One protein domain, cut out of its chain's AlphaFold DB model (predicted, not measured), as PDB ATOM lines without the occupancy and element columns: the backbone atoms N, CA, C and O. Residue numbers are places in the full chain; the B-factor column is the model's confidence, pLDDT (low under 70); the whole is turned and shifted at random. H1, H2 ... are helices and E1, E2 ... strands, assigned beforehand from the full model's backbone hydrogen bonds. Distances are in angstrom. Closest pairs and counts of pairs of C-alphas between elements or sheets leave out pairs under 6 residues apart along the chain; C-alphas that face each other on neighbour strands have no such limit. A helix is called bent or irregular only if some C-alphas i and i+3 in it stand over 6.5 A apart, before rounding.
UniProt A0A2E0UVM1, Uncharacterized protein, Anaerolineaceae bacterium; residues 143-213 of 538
ATOM      1  N   GLY A 143      21.560 -61.184 -22.950       84.88
ATOM      2  CA  GLY A 143      20.445 -60.266 -22.767       84.88
ATOM      3  C   GLY A 143      20.183 -59.469 -24.044       84.88
ATOM      4  O   GLY A 143      21.116 -59.082 -24.761       84.88
ATOM      5  N   SER A 144      18.911 -59.243 -24.351       91.81
ATOM      6  CA  SER A 144      18.494 -58.290 -25.371       91.81
ATOM      7  C   SER A 144      17.705 -57.166 -24.723       91.81
ATOM      8  O   SER A 144      16.949 -57.404 -23.788       91.81
ATOM      9  N   ILE A 145      17.913 -55.946 -25.207       94.62
ATOM     10  CA  ILE A 145      17.056 -54.801 -24.904       94.62
ATOM     11  C   ILE A 145      16.277 -54.426 -26.159       94.62
ATOM     12  O   ILE A 145      16.844 -54.406 -27.254       94.62
ATOM     13  N   HIS A 146      15.000 -54.112 -25.999       95.06
ATOM     14  CA  HIS A 146      14.121 -53.690 -27.079       95.06
ATOM     15  C   HIS A 146      13.826 -52.201 -26.934       95.06
ATOM     16  O   HIS A 146      13.458 -51.714 -25.863       95.06
ATOM     17  N   ILE A 147      14.019 -51.471 -28.027       94.62
ATOM     18  CA  ILE A 147      13.870 -50.019 -28.076       94.62
ATOM     19  C   ILE A 147      12.717 -49.682 -29.014       94.62
ATOM     20  O   ILE A 147      12.812 -49.822 -30.240       94.62
ATOM     21  N   GLU A 148      11.622 -49.213 -28.429       92.50
ATOM     22  CA  GLU A 148      10.373 -48.908 -29.115       92.50
ATOM     23  C   GLU A 148       9.757 -47.601 -28.607       92.50
ATOM     24  O   GLU A 148       9.969 -47.195 -27.472       92.50
ATOM     25  N   LYS A 149       9.007 -46.904 -29.473       90.44
ATOM     26  CA  LYS A 149       8.320 -45.639 -29.136       90.44
ATOM     27  C   LYS A 149       9.208 -44.568 -28.463       90.44
ATOM     28  O   LYS A 149       8.743 -43.839 -27.596       90.44
ATOM     29  N   GLY A 150      10.473 -44.459 -28.869       89.69
ATOM     30  CA  GLY A 150      11.416 -43.482 -28.326       89.69
ATOM     31  C   GLY A 150      12.003 -43.823 -26.953       89.69
ATOM     32  O   GLY A 150      12.779 -43.024 -26.438       89.69
ATOM     33  N   GLU A 151      11.680 -44.978 -26.366       93.94
ATOM     34  CA  GLU A 151      12.147 -45.388 -25.037       93.94
ATOM     35  C   GLU A 151      12.547 -46.880 -25.020       93.94
ATOM     36  O   GLU A 151      12.413 -47.605 -26.010       93.94
ATOM     37  N   VAL A 152      13.131 -47.336 -23.912       94.75
ATOM     38  CA  VAL A 152      13.433 -48.760 -23.692       94.75
ATOM     39  C   VAL A 152      12.181 -49.424 -23.130       94.75
ATOM     40  O   VAL A 152      11.527 -48.846 -22.263       94.75
ATOM     41  N   ARG A 153      11.848 -50.632 -23.596       95.31
ATOM     42  CA  ARG A 153      10.692 -51.389 -23.099       95.31
ATOM     43  C   ARG A 153      10.760 -51.558 -21.576       95.31
ATOM     44  O   ARG A 153      11.822 -51.849 -21.032       95.31
ATOM     45  N   GLU A 154       9.623 -51.424 -20.892       93.56
ATOM     46  CA  GLU A 154       9.559 -51.441 -19.419       93.56
ATOM     47  C   GLU A 154      10.138 -52.722 -18.795       93.56
ATOM     48  O   GLU A 154      10.819 -52.674 -17.769       93.56
ATOM     49  N   GLU A 155       9.933 -53.864 -19.455       92.31
ATOM     50  CA  GLU A 155      10.484 -55.170 -19.069       92.31
ATOM     51  C   GLU A 155      12.023 -55.176 -19.048       92.31
ATOM     52  O   GLU A 155      12.645 -55.802 -18.186       92.31
ATOM     53  N   ASP A 156      12.642 -54.410 -19.948       93.31
ATOM     54  CA  ASP A 156      14.088 -54.350 -20.138       93.31
ATOM     55  C   ASP A 156      14.757 -53.291 -19.239       93.31
ATOM     56  O   ASP A 156      15.989 -53.215 -19.182       93.31
ATOM     57  N   LEU A 157      13.988 -52.512 -18.461       91.44
ATOM     58  CA  LEU A 157      14.519 -51.505 -17.524       91.44
ATOM     59  C   LEU A 157      15.334 -52.108 -16.367       91.44
ATOM     60  O   LEU A 157      16.157 -51.427 -15.739       91.44
ATOM     61  N   LYS A 158      15.097 -53.389 -16.071       91.50
ATOM     62  CA  LYS A 158      15.850 -54.179 -15.084       91.50
ATOM     63  C   LYS A 158      17.014 -54.950 -15.709       91.50
ATOM     64  O   LYS A 158      17.718 -55.670 -15.004       91.50
ATOM     65  N   SER A 159      17.222 -54.836 -17.021       92.44
ATOM     66  CA  SER A 159      18.312 -55.542 -17.686       92.44
ATOM     67  C   SER A 159      19.676 -55.024 -17.198       92.44
ATOM     68  O   SER A 159      19.855 -53.812 -17.017       92.44
ATOM     69  N   PRO A 160      20.678 -55.910 -17.030       92.81
ATOM     70  CA  PRO A 160      22.041 -55.479 -16.729       92.81
ATOM     71  C   PRO A 160      22.616 -54.559 -17.810       92.81
ATOM     72  O   PRO A 160      23.387 -53.656 -17.502       92.81
ATOM     73  N   ILE A 161      22.172 -54.732 -19.057       93.56
ATOM     74  CA  ILE A 161      22.601 -53.935 -20.209       93.56
ATOM     75  C   ILE A 161      22.280 -52.452 -20.024       93.56
ATOM     76  O   ILE A 161      23.118 -51.605 -20.317       93.56
ATOM     77  N   LEU A 162      21.085 -52.125 -19.527       93.69
ATOM     78  CA  LEU A 162      20.700 -50.732 -19.324       93.69
ATOM     79  C   LEU A 162      21.417 -50.100 -18.121       93.69
ATOM     80  O   LEU A 162      21.720 -48.911 -18.143       93.69
ATOM     81  N   ARG A 163      21.673 -50.885 -17.066       93.31
ATOM     82  CA  ARG A 163      22.249 -50.398 -15.801       93.31
ATOM     83  C   ARG A 163      23.773 -50.296 -15.830       93.31
ATOM     84  O   ARG A 163      24.326 -49.345 -15.293       93.31
ATOM     85  N   ILE A 164      24.436 -51.270 -16.446       93.25
ATOM     86  CA  ILE A 164      25.897 -51.420 -16.452       93.25
ATOM     87  C   ILE A 164      26.467 -51.127 -17.848       93.25
ATOM     88  O   ILE A 164      27.499 -50.463 -17.979       93.25
ATOM     89  N   GLY A 165      25.778 -51.594 -18.890       92.94
ATOM     90  CA  GLY A 165      26.234 -51.596 -20.283       92.94
ATOM     91  C   GLY A 165      26.333 -53.014 -20.843       92.94
ATOM     92  O   GLY A 165      25.976 -53.988 -20.181       92.94
ATOM     93  N   GLY A 166      26.819 -53.149 -22.077       90.38
ATOM     94  CA  GLY A 166      27.067 -54.459 -22.679       90.38
ATOM     95  C   GLY A 166      28.127 -55.289 -21.925       90.38
ATOM     96  O   GLY A 166      28.809 -54.783 -21.033       90.38
ATOM     97  N   PRO A 167      28.309 -56.573 -22.264       91.62
ATOM     98  CA  PRO A 167      27.944 -57.169 -23.545       91.62
ATOM     99  C   PRO A 167      26.467 -57.552 -23.642       91.62
ATOM    100  O   PRO A 167      25.851 -57.983 -22.675       91.62
ATOM    101  N   GLY A 168      25.891 -57.424 -24.838       91.62
ATOM    102  CA  GLY A 168      24.457 -57.643 -25.029       91.62
ATOM    103  C   GLY A 168      24.000 -57.520 -26.476       91.62
ATOM    104  O   GLY A 168      24.804 -57.411 -27.406       91.62
ATOM    105  N   LYS A 169      22.686 -57.534 -26.676       92.88
ATOM    106  CA  LYS A 169      22.051 -57.217 -27.957       92.88
ATOM    107  C   LYS A 169      21.059 -56.074 -27.777       92.88
ATOM    108  O   LYS A 169      20.331 -56.046 -26.796       92.88
ATOM    109  N   ALA A 170      20.993 -55.173 -28.745       93.69
ATOM    110  CA  ALA A 170      19.968 -54.144 -28.812       93.69
ATOM    111  C   ALA A 170      19.126 -54.323 -30.077       93.69
ATOM    112  O   ALA A 170      19.636 -54.315 -31.202       93.69
ATOM    113  N   GLU A 171      17.827 -54.490 -29.878       93.62
ATOM    114  CA  GLU A 171      16.816 -54.544 -30.923       93.62
ATOM    115  C   GLU A 171      16.144 -53.180 -31.016       93.62
ATOM    116  O   GLU A 171      15.316 -52.805 -30.191       93.62
ATOM    117  N   VAL A 172      16.551 -52.405 -32.020       93.31
ATOM    118  CA  VAL A 172      16.041 -51.052 -32.245       93.31
ATOM    119  C   VAL A 172      14.952 -51.108 -33.303       93.31
ATOM    120  O   VAL A 172      15.202 -51.537 -34.433       93.31
ATOM    121  N   ASN A 173      13.740 -50.683 -32.944       91.88
ATOM    122  CA  ASN A 173      12.639 -50.590 -33.894       91.88
ATOM    123  C   ASN A 173      12.954 -49.548 -34.989       91.88
ATOM    124  O   ASN A 173      13.660 -48.572 -34.750       91.88
ATOM    125  N   VAL A 174      12.396 -49.727 -36.189       90.62
ATOM    126  CA  VAL A 174      12.653 -48.902 -37.385       90.62
ATOM    127  C   VAL A 174      12.300 -47.422 -37.219       90.62
ATOM    128  O   VAL A 174      12.750 -46.592 -38.011       90.62
ATOM    129  N   GLU A 175      11.468 -47.110 -36.227       91.81
ATOM    130  CA  GLU A 175      11.029 -45.764 -35.861       91.81
ATOM    131  C   GLU A 175      12.037 -45.040 -34.962       91.81
ATOM    132  O   GLU A 175      11.921 -43.834 -34.785       91.81
ATOM    133  N   ASN A 176      13.027 -45.745 -34.409       93.19
ATOM    134  CA  ASN A 176      13.942 -45.209 -33.409       93.19
ATOM    135  C   ASN A 176      15.400 -45.305 -33.846       93.19
ATOM    136  O   ASN A 176      15.801 -46.118 -34.681       93.19
ATOM    137  N   VAL A 177      16.214 -44.483 -33.197       94.44
ATOM    138  CA  VAL A 177      17.669 -44.570 -33.220       94.44
ATOM    139  C   VAL A 177      18.166 -44.561 -31.791       94.44
ATOM    140  O   VAL A 177      17.824 -43.676 -31.012       94.44
ATOM    141  N   ALA A 178      18.992 -45.540 -31.462       95.19
ATOM    142  CA  ALA A 178      19.698 -45.620 -30.204       95.19
ATOM    143  C   ALA A 178      21.145 -45.176 -30.412       95.19
ATOM    144  O   ALA A 178      21.823 -45.614 -31.348       95.19
ATOM    145  N   VAL A 179      21.611 -44.296 -29.536       95.38
ATOM    146  CA  VAL A 179      23.016 -43.908 -29.467       95.38
ATOM    147  C   VAL A 179      23.625 -44.619 -28.281       95.38
ATOM    148  O   VAL A 179      23.151 -44.468 -27.152       95.38
ATOM    149  N   PHE A 180      24.659 -45.399 -28.554       95.81
ATOM    150  CA  PHE A 180      25.453 -46.066 -27.547       95.81
ATOM    151  C   PHE A 180      26.811 -45.387 -27.419       95.81
ATOM    152  O   PHE A 180      27.327 -44.797 -28.368       95.81
ATOM    153  N   GLU A 181      27.364 -45.439 -26.220       95.56
ATOM    154  CA  GLU A 181      28.622 -44.805 -25.858       95.56
ATOM    155  C   GLU A 181      29.529 -45.854 -25.223       95.56
ATOM    156  O   GLU A 181      29.120 -46.590 -24.318       95.56
ATOM    157  N   LYS A 182      30.752 -45.952 -25.732       94.00
ATOM    158  CA  LYS A 182      31.792 -46.821 -25.183       94.00
ATOM    159  C   LYS A 182      32.561 -46.098 -24.072       94.00
ATOM    160  O   LYS A 182      32.451 -44.885 -23.912       94.00
ATOM    161  N   ILE A 183      33.378 -46.838 -23.318       89.62
ATOM    162  CA  ILE A 183      34.200 -46.275 -22.226       89.62
ATOM    163  C   ILE A 183      35.193 -45.218 -22.735       89.62
ATOM    164  O   ILE A 183      35.515 -44.279 -22.014       89.62
ATOM    165  N   ASP A 184      35.656 -45.346 -23.979       89.62
ATOM    166  CA  ASP A 184      36.547 -44.375 -24.625       89.62
ATOM    167  C   ASP A 184      35.835 -43.069 -25.039       89.62
ATOM    168  O   ASP A 184      36.469 -42.168 -25.586       89.62
ATOM    169  N   GLY A 185      34.521 -42.960 -24.801       89.81
ATOM    170  CA  GLY A 185      33.683 -41.836 -25.219       89.81
ATOM    171  C   GLY A 185      33.269 -41.886 -26.691       89.81
ATOM    172  O   GLY A 185      32.589 -40.981 -27.176       89.81
ATOM    173  N   SER A 186      33.652 -42.930 -27.436       92.56
ATOM    174  CA  SER A 186      33.222 -43.084 -28.821       92.56
ATOM    175  C   SER A 186      31.732 -43.432 -28.892       92.56
ATOM    176  O   SER A 186      31.221 -44.302 -28.180       92.56
ATOM    177  N   SER A 187      31.019 -42.728 -29.773       93.81
ATOM    178  CA  SER A 187      29.585 -42.913 -29.981       93.81
ATOM    179  C   SER A 187      29.323 -43.870 -31.141       93.81
ATOM    180  O   SER A 187      29.791 -43.638 -32.264       93.81
ATOM    181  N   THR A 188      28.498 -44.883 -30.925       93.56
ATOM    182  CA  THR A 188      27.967 -45.742 -31.981       93.56
ATOM    183  C   THR A 188      26.468 -45.495 -32.127       93.56
ATOM    184  O   THR A 188      25.731 -45.293 -31.167       93.56
ATOM    185  N   ILE A 189      25.992 -45.448 -33.372       93.56
ATOM    186  CA  ILE A 189      24.578 -45.206 -33.663       93.56
ATOM    187  C   ILE A 189      23.989 -46.493 -34.222       93.56
ATOM    188  O   ILE A 189      24.355 -46.912 -35.326       93.56
ATOM    189  N   ALA A 190      23.047 -47.077 -33.491       91.31
ATOM    190  CA  ALA A 190      22.244 -48.196 -33.950       91.31
ATOM    191  C   ALA A 190      20.837 -47.698 -34.294       91.31
ATOM    192  O   ALA A 190      20.126 -47.139 -33.466       91.31
ATOM    193  N   GLY A 191      20.420 -47.898 -35.533       83.81
ATOM    194  CA  GLY A 191      19.076 -47.560 -35.992       83.81
ATOM    195  C   GLY A 191      18.704 -48.453 -37.156       83.81
ATOM    196  O   GLY A 191      19.272 -49.539 -37.275       83.81
ATOM    197  N   THR A 192      17.805 -47.977 -38.020       64.75
ATOM    198  CA  THR A 192      17.235 -48.657 -39.198       64.75
ATOM    199  C   THR A 192      18.287 -49.031 -40.255       64.75
ATOM    200  O   THR A 192      18.268 -48.588 -41.403       64.75
ATOM    201  N   ALA A 193      19.248 -49.865 -39.873       53.75
ATOM    202  CA  ALA A 193      20.003 -50.697 -40.768       53.75
ATOM    203  C   ALA A 193      19.026 -51.775 -41.227       53.75
ATOM    204  O   ALA A 193      18.550 -52.576 -40.434       53.75
ATOM    205  N   SER A 194      18.754 -51.787 -42.528       48.34
ATOM    206  CA  SER A 194      17.959 -52.741 -43.317       48.34
ATOM    207  C   SER A 194      18.239 -54.248 -43.062       48.34
ATOM    208  O   SER A 194      17.720 -55.129 -43.743       48.34
ATOM    209  N   LYS A 195      19.076 -54.601 -42.082       54.88
ATOM    210  CA  LYS A 195      19.351 -55.968 -41.657       54.88
ATOM    211  C   LYS A 195      18.609 -56.213 -40.345       54.88
ATOM    212  O   LYS A 195      18.938 -55.588 -39.349       54.88
ATOM    213  N   LYS A 196      17.699 -57.196 -40.334       66.56
ATOM    214  CA  LYS A 196      17.015 -57.795 -39.158       66.56
ATOM    215  C   LYS A 196      17.964 -58.337 -38.061       66.56
ATOM    216  O   LYS A 196      17.591 -59.219 -37.297       66.56
ATOM    217  N   LYS A 197      19.233 -57.927 -38.035       82.81
ATOM    218  CA  LYS A 197      20.218 -58.403 -37.073       82.81
ATOM    219  C   LYS A 197      20.252 -57.416 -35.905       82.81
ATOM    220  O   LYS A 197      20.501 -56.240 -36.163       82.81
ATOM    221  N   PRO A 198      20.051 -57.881 -34.661       88.12
ATOM    222  CA  PRO A 198      20.207 -57.034 -33.488       88.12
ATOM    223  C   PRO A 198      21.609 -56.427 -33.462       88.12
ATOM    224  O   PRO A 198      22.587 -57.087 -33.842       88.12
ATOM    225  N   TYR A 199      21.702 -55.183 -33.003       91.62
ATOM    226  CA  TYR A 199      22.984 -54.538 -32.775       91.62
ATOM    227  C   TYR A 199      23.689 -55.252 -31.621       91.62
ATOM    228  O   TYR A 199      23.083 -55.500 -30.581       91.62
ATOM    229  N   LYS A 200      24.941 -55.663 -31.819       92.00
ATOM    230  CA  LYS A 200      25.714 -56.344 -30.778       92.00
ATOM    231  C   LYS A 200      26.438 -55.285 -29.967       92.00
ATOM    232  O   LYS A 200      27.251 -54.572 -30.541       92.00
ATOM    233  N   LEU A 201      26.143 -55.236 -28.676       91.88
ATOM    234  CA  LEU A 201      26.794 -54.339 -27.738       91.88
ATOM    235  C   LEU A 201      28.117 -54.946 -27.286       91.88
ATOM    236  O   LEU A 201      28.166 -56.117 -26.885       91.88
ATOM    237  N   GLU A 202      29.171 -54.150 -27.364       89.88
ATOM    238  CA  GLU A 202      30.476 -54.469 -26.799       89.88
ATOM    239  C   GLU A 202      30.467 -54.330 -25.267       89.88
ATOM    240  O   GLU A 202      29.494 -53.881 -24.658       89.88
ATOM    241  N   GLY A 203      31.548 -54.759 -24.616       87.88
ATOM    242  CA  GLY A 203      31.683 -54.628 -23.168       87.88
ATOM    243  C   GLY A 203      31.598 -53.182 -22.708       87.88
ATOM    244  O   GLY A 203      32.297 -52.326 -23.242       87.88
ATOM    245  N   PHE A 204      30.754 -52.938 -21.708       90.50
ATOM    246  CA  PHE A 204      30.468 -51.629 -21.126       90.50
ATOM    247  C   PHE A 204      29.995 -50.564 -22.122       90.50
ATOM    248  O   PHE A 204      29.982 -49.382 -21.791       90.50
ATOM    249  N   GLU A 205      29.570 -50.957 -23.321       94.00
ATOM    250  CA  GLU A 205      28.888 -50.049 -24.234       94.00
ATOM    251  C   GLU A 205      27.498 -49.740 -23.659       94.00
ATOM    252  O   GLU A 205      26.679 -50.644 -23.464       94.00
ATOM    253  N   ARG A 206      27.251 -48.476 -23.308       95.06
ATOM    254  CA  ARG A 206      26.046 -48.032 -22.592       95.06
ATOM    255  C   ARG A 206      25.089 -47.314 -23.521       95.06
ATOM    256  O   ARG A 206      25.506 -46.580 -24.409       95.06
ATOM    257  N   LEU A 207      23.790 -47.482 -23.287       95.50
ATOM    258  CA  LEU A 207      22.773 -46.695 -23.974       95.50
ATOM    259  C   LEU A 207      22.815 -45.255 -23.456       95.50
ATOM    260  O   LEU A 207      22.529 -45.009 -22.287       95.50
ATOM    261  N   ARG A 208      23.145 -44.306 -24.333       93.88
ATOM    262  CA  ARG A 208      23.215 -42.883 -23.988       93.88
ATOM    263  C   ARG A 208      21.868 -42.194 -24.142       93.88
ATOM    264  O   ARG A 208      21.452 -41.437 -23.270       93.88
ATOM    265  N   SER A 209      21.221 -42.401 -25.283       93.75
ATOM    266  CA  SER A 209      19.946 -41.767 -25.601       93.75
ATOM    267  C   SER A 209      19.215 -42.532 -26.696       93.75
ATOM    268  O   SER A 209      19.836 -43.182 -27.544       93.75
ATOM    269  N   VAL A 210      17.891 -42.429 -26.680       94.25
ATOM    270  CA  VAL A 210      17.007 -42.940 -27.723       94.25
ATOM    271  C   VAL A 210      16.291 -41.756 -28.357       94.25
ATOM    272  O   VAL A 210      15.758 -40.885 -27.672       94.25
ATOM    273  N   ILE A 211      16.292 -41.721 -29.683       93.88
ATOM    274  CA  ILE A 211      15.639 -40.686 -30.475       93.88
ATOM    275  C   ILE A 211      14.557 -41.343 -31.321       93.88
ATOM    276  O   ILE A 211      14.842 -42.216 -32.141       93.88
ATOM    277  N   ASP A 212      13.322 -40.883 -31.145       93.81
ATOM    278  CA  ASP A 212      12.217 -41.186 -32.051       93.81
ATOM    279  C   ASP A 212      12.399 -40.391 -33.357       93.81
ATOM    280  O   ASP A 212      12.563 -39.166 -33.351       93.81
ATOM    281  N   LEU A 213      12.416 -41.093 -34.489       93.00
ATOM    282  CA  LEU A 213      12.586 -40.514 -35.822       93.00
ATOM    283  C   LEU A 213      11.273 -40.025 -36.447       93.00
ATOM    284  O   LEU A 213      11.290 -39.402 -37.527       93.00
TER     285      LEU A 213
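This is residues 143 to 213 of the 538 residues of an uncharacterized protein of Anaerolineaceae bacterium (UniProt A0A2E0UVM1). This is a small sandwich of two three-stranded sheets, E1 E2 E5 and E4 E3 E6, with their strands at 28 degrees to each other. Two short helices, H1 and H2, sit beside the edge where E1 lies, and H2 grazes both sheets. The printed part has 71 residues, with two named helices and six named strands in the order E1 H1 H2 E2 E3 E4 E5 E6, and its class is mixed, helices and strands. The sheet E1 E2 E5 is mixed and the sheet E4 E3 E6 is antiparallel. The whole is compact, with a radius of gyration of the C-alphas of 10.8 A, and rounded, spanning 26 by 25 by 19 A.

E1, residues 144 to 148, begins with C-alpha 144 at (18.494, -58.290, -25.371) and is 13.0 A long. Its residues 147 to 148 pair antiparallel with residues 151 to 152. H1 is residues 154 to 158, and H2 is residues 160 to 163. H1 is irregular, but only just: C-alphas 155 and 158 are 6.8 A apart. E2, residues 168 to 172, measures 12.9 A. E3, residues 176 to 181, measures 16.5 A and starts at C-alpha 176, (13.942, -45.209, -33.409). E4 is residues 187 to 190, and E5 is residues 199 to 201. E6, residues 206 to 212, is the longest strand at 18.1 A and ends with C-alpha 212 at (12.217, -41.186, -32.051).

E1 and E2 are parallel neighbours at 19 degrees, with N 145 and O 169 at 2.9 A. E1, H1, H2 and E2 form a strand-helix-strand unit, two parallel neighbour strands with helices between, and its crossover is right-handed. E2 and E5 are antiparallel at 146 degrees, with N 170 and O 199 at 2.8 A. In the other sheet, E3 and E4 form a hairpin, with N 180 and O 188 at 2.8 A. E3 and E6 are antiparallel at 157 degrees, with N 179 and O 209 at 2.9 A. The facing parts of the sheets are 9.7 A apart, centre to centre. H1 only grazes the sheet E1 E2 E5; the closest C-alphas of E1 and H1 are those of Ile 145 and Asp 156, 5.6 A. H1 has 0 of 1 O i to N i+4 pairs within hydrogen-bond range and 1 of 2 O i to N i+3 pairs; H2 is too short for an i+4 pair.

The two farthest C-alphas, those of Glu 155 and Asp 184, are 28.8 A apart. The printed part has no cut and no long link. The mean pLDDT of the printed part is 89.9, and residues 192 to 196 are under 70.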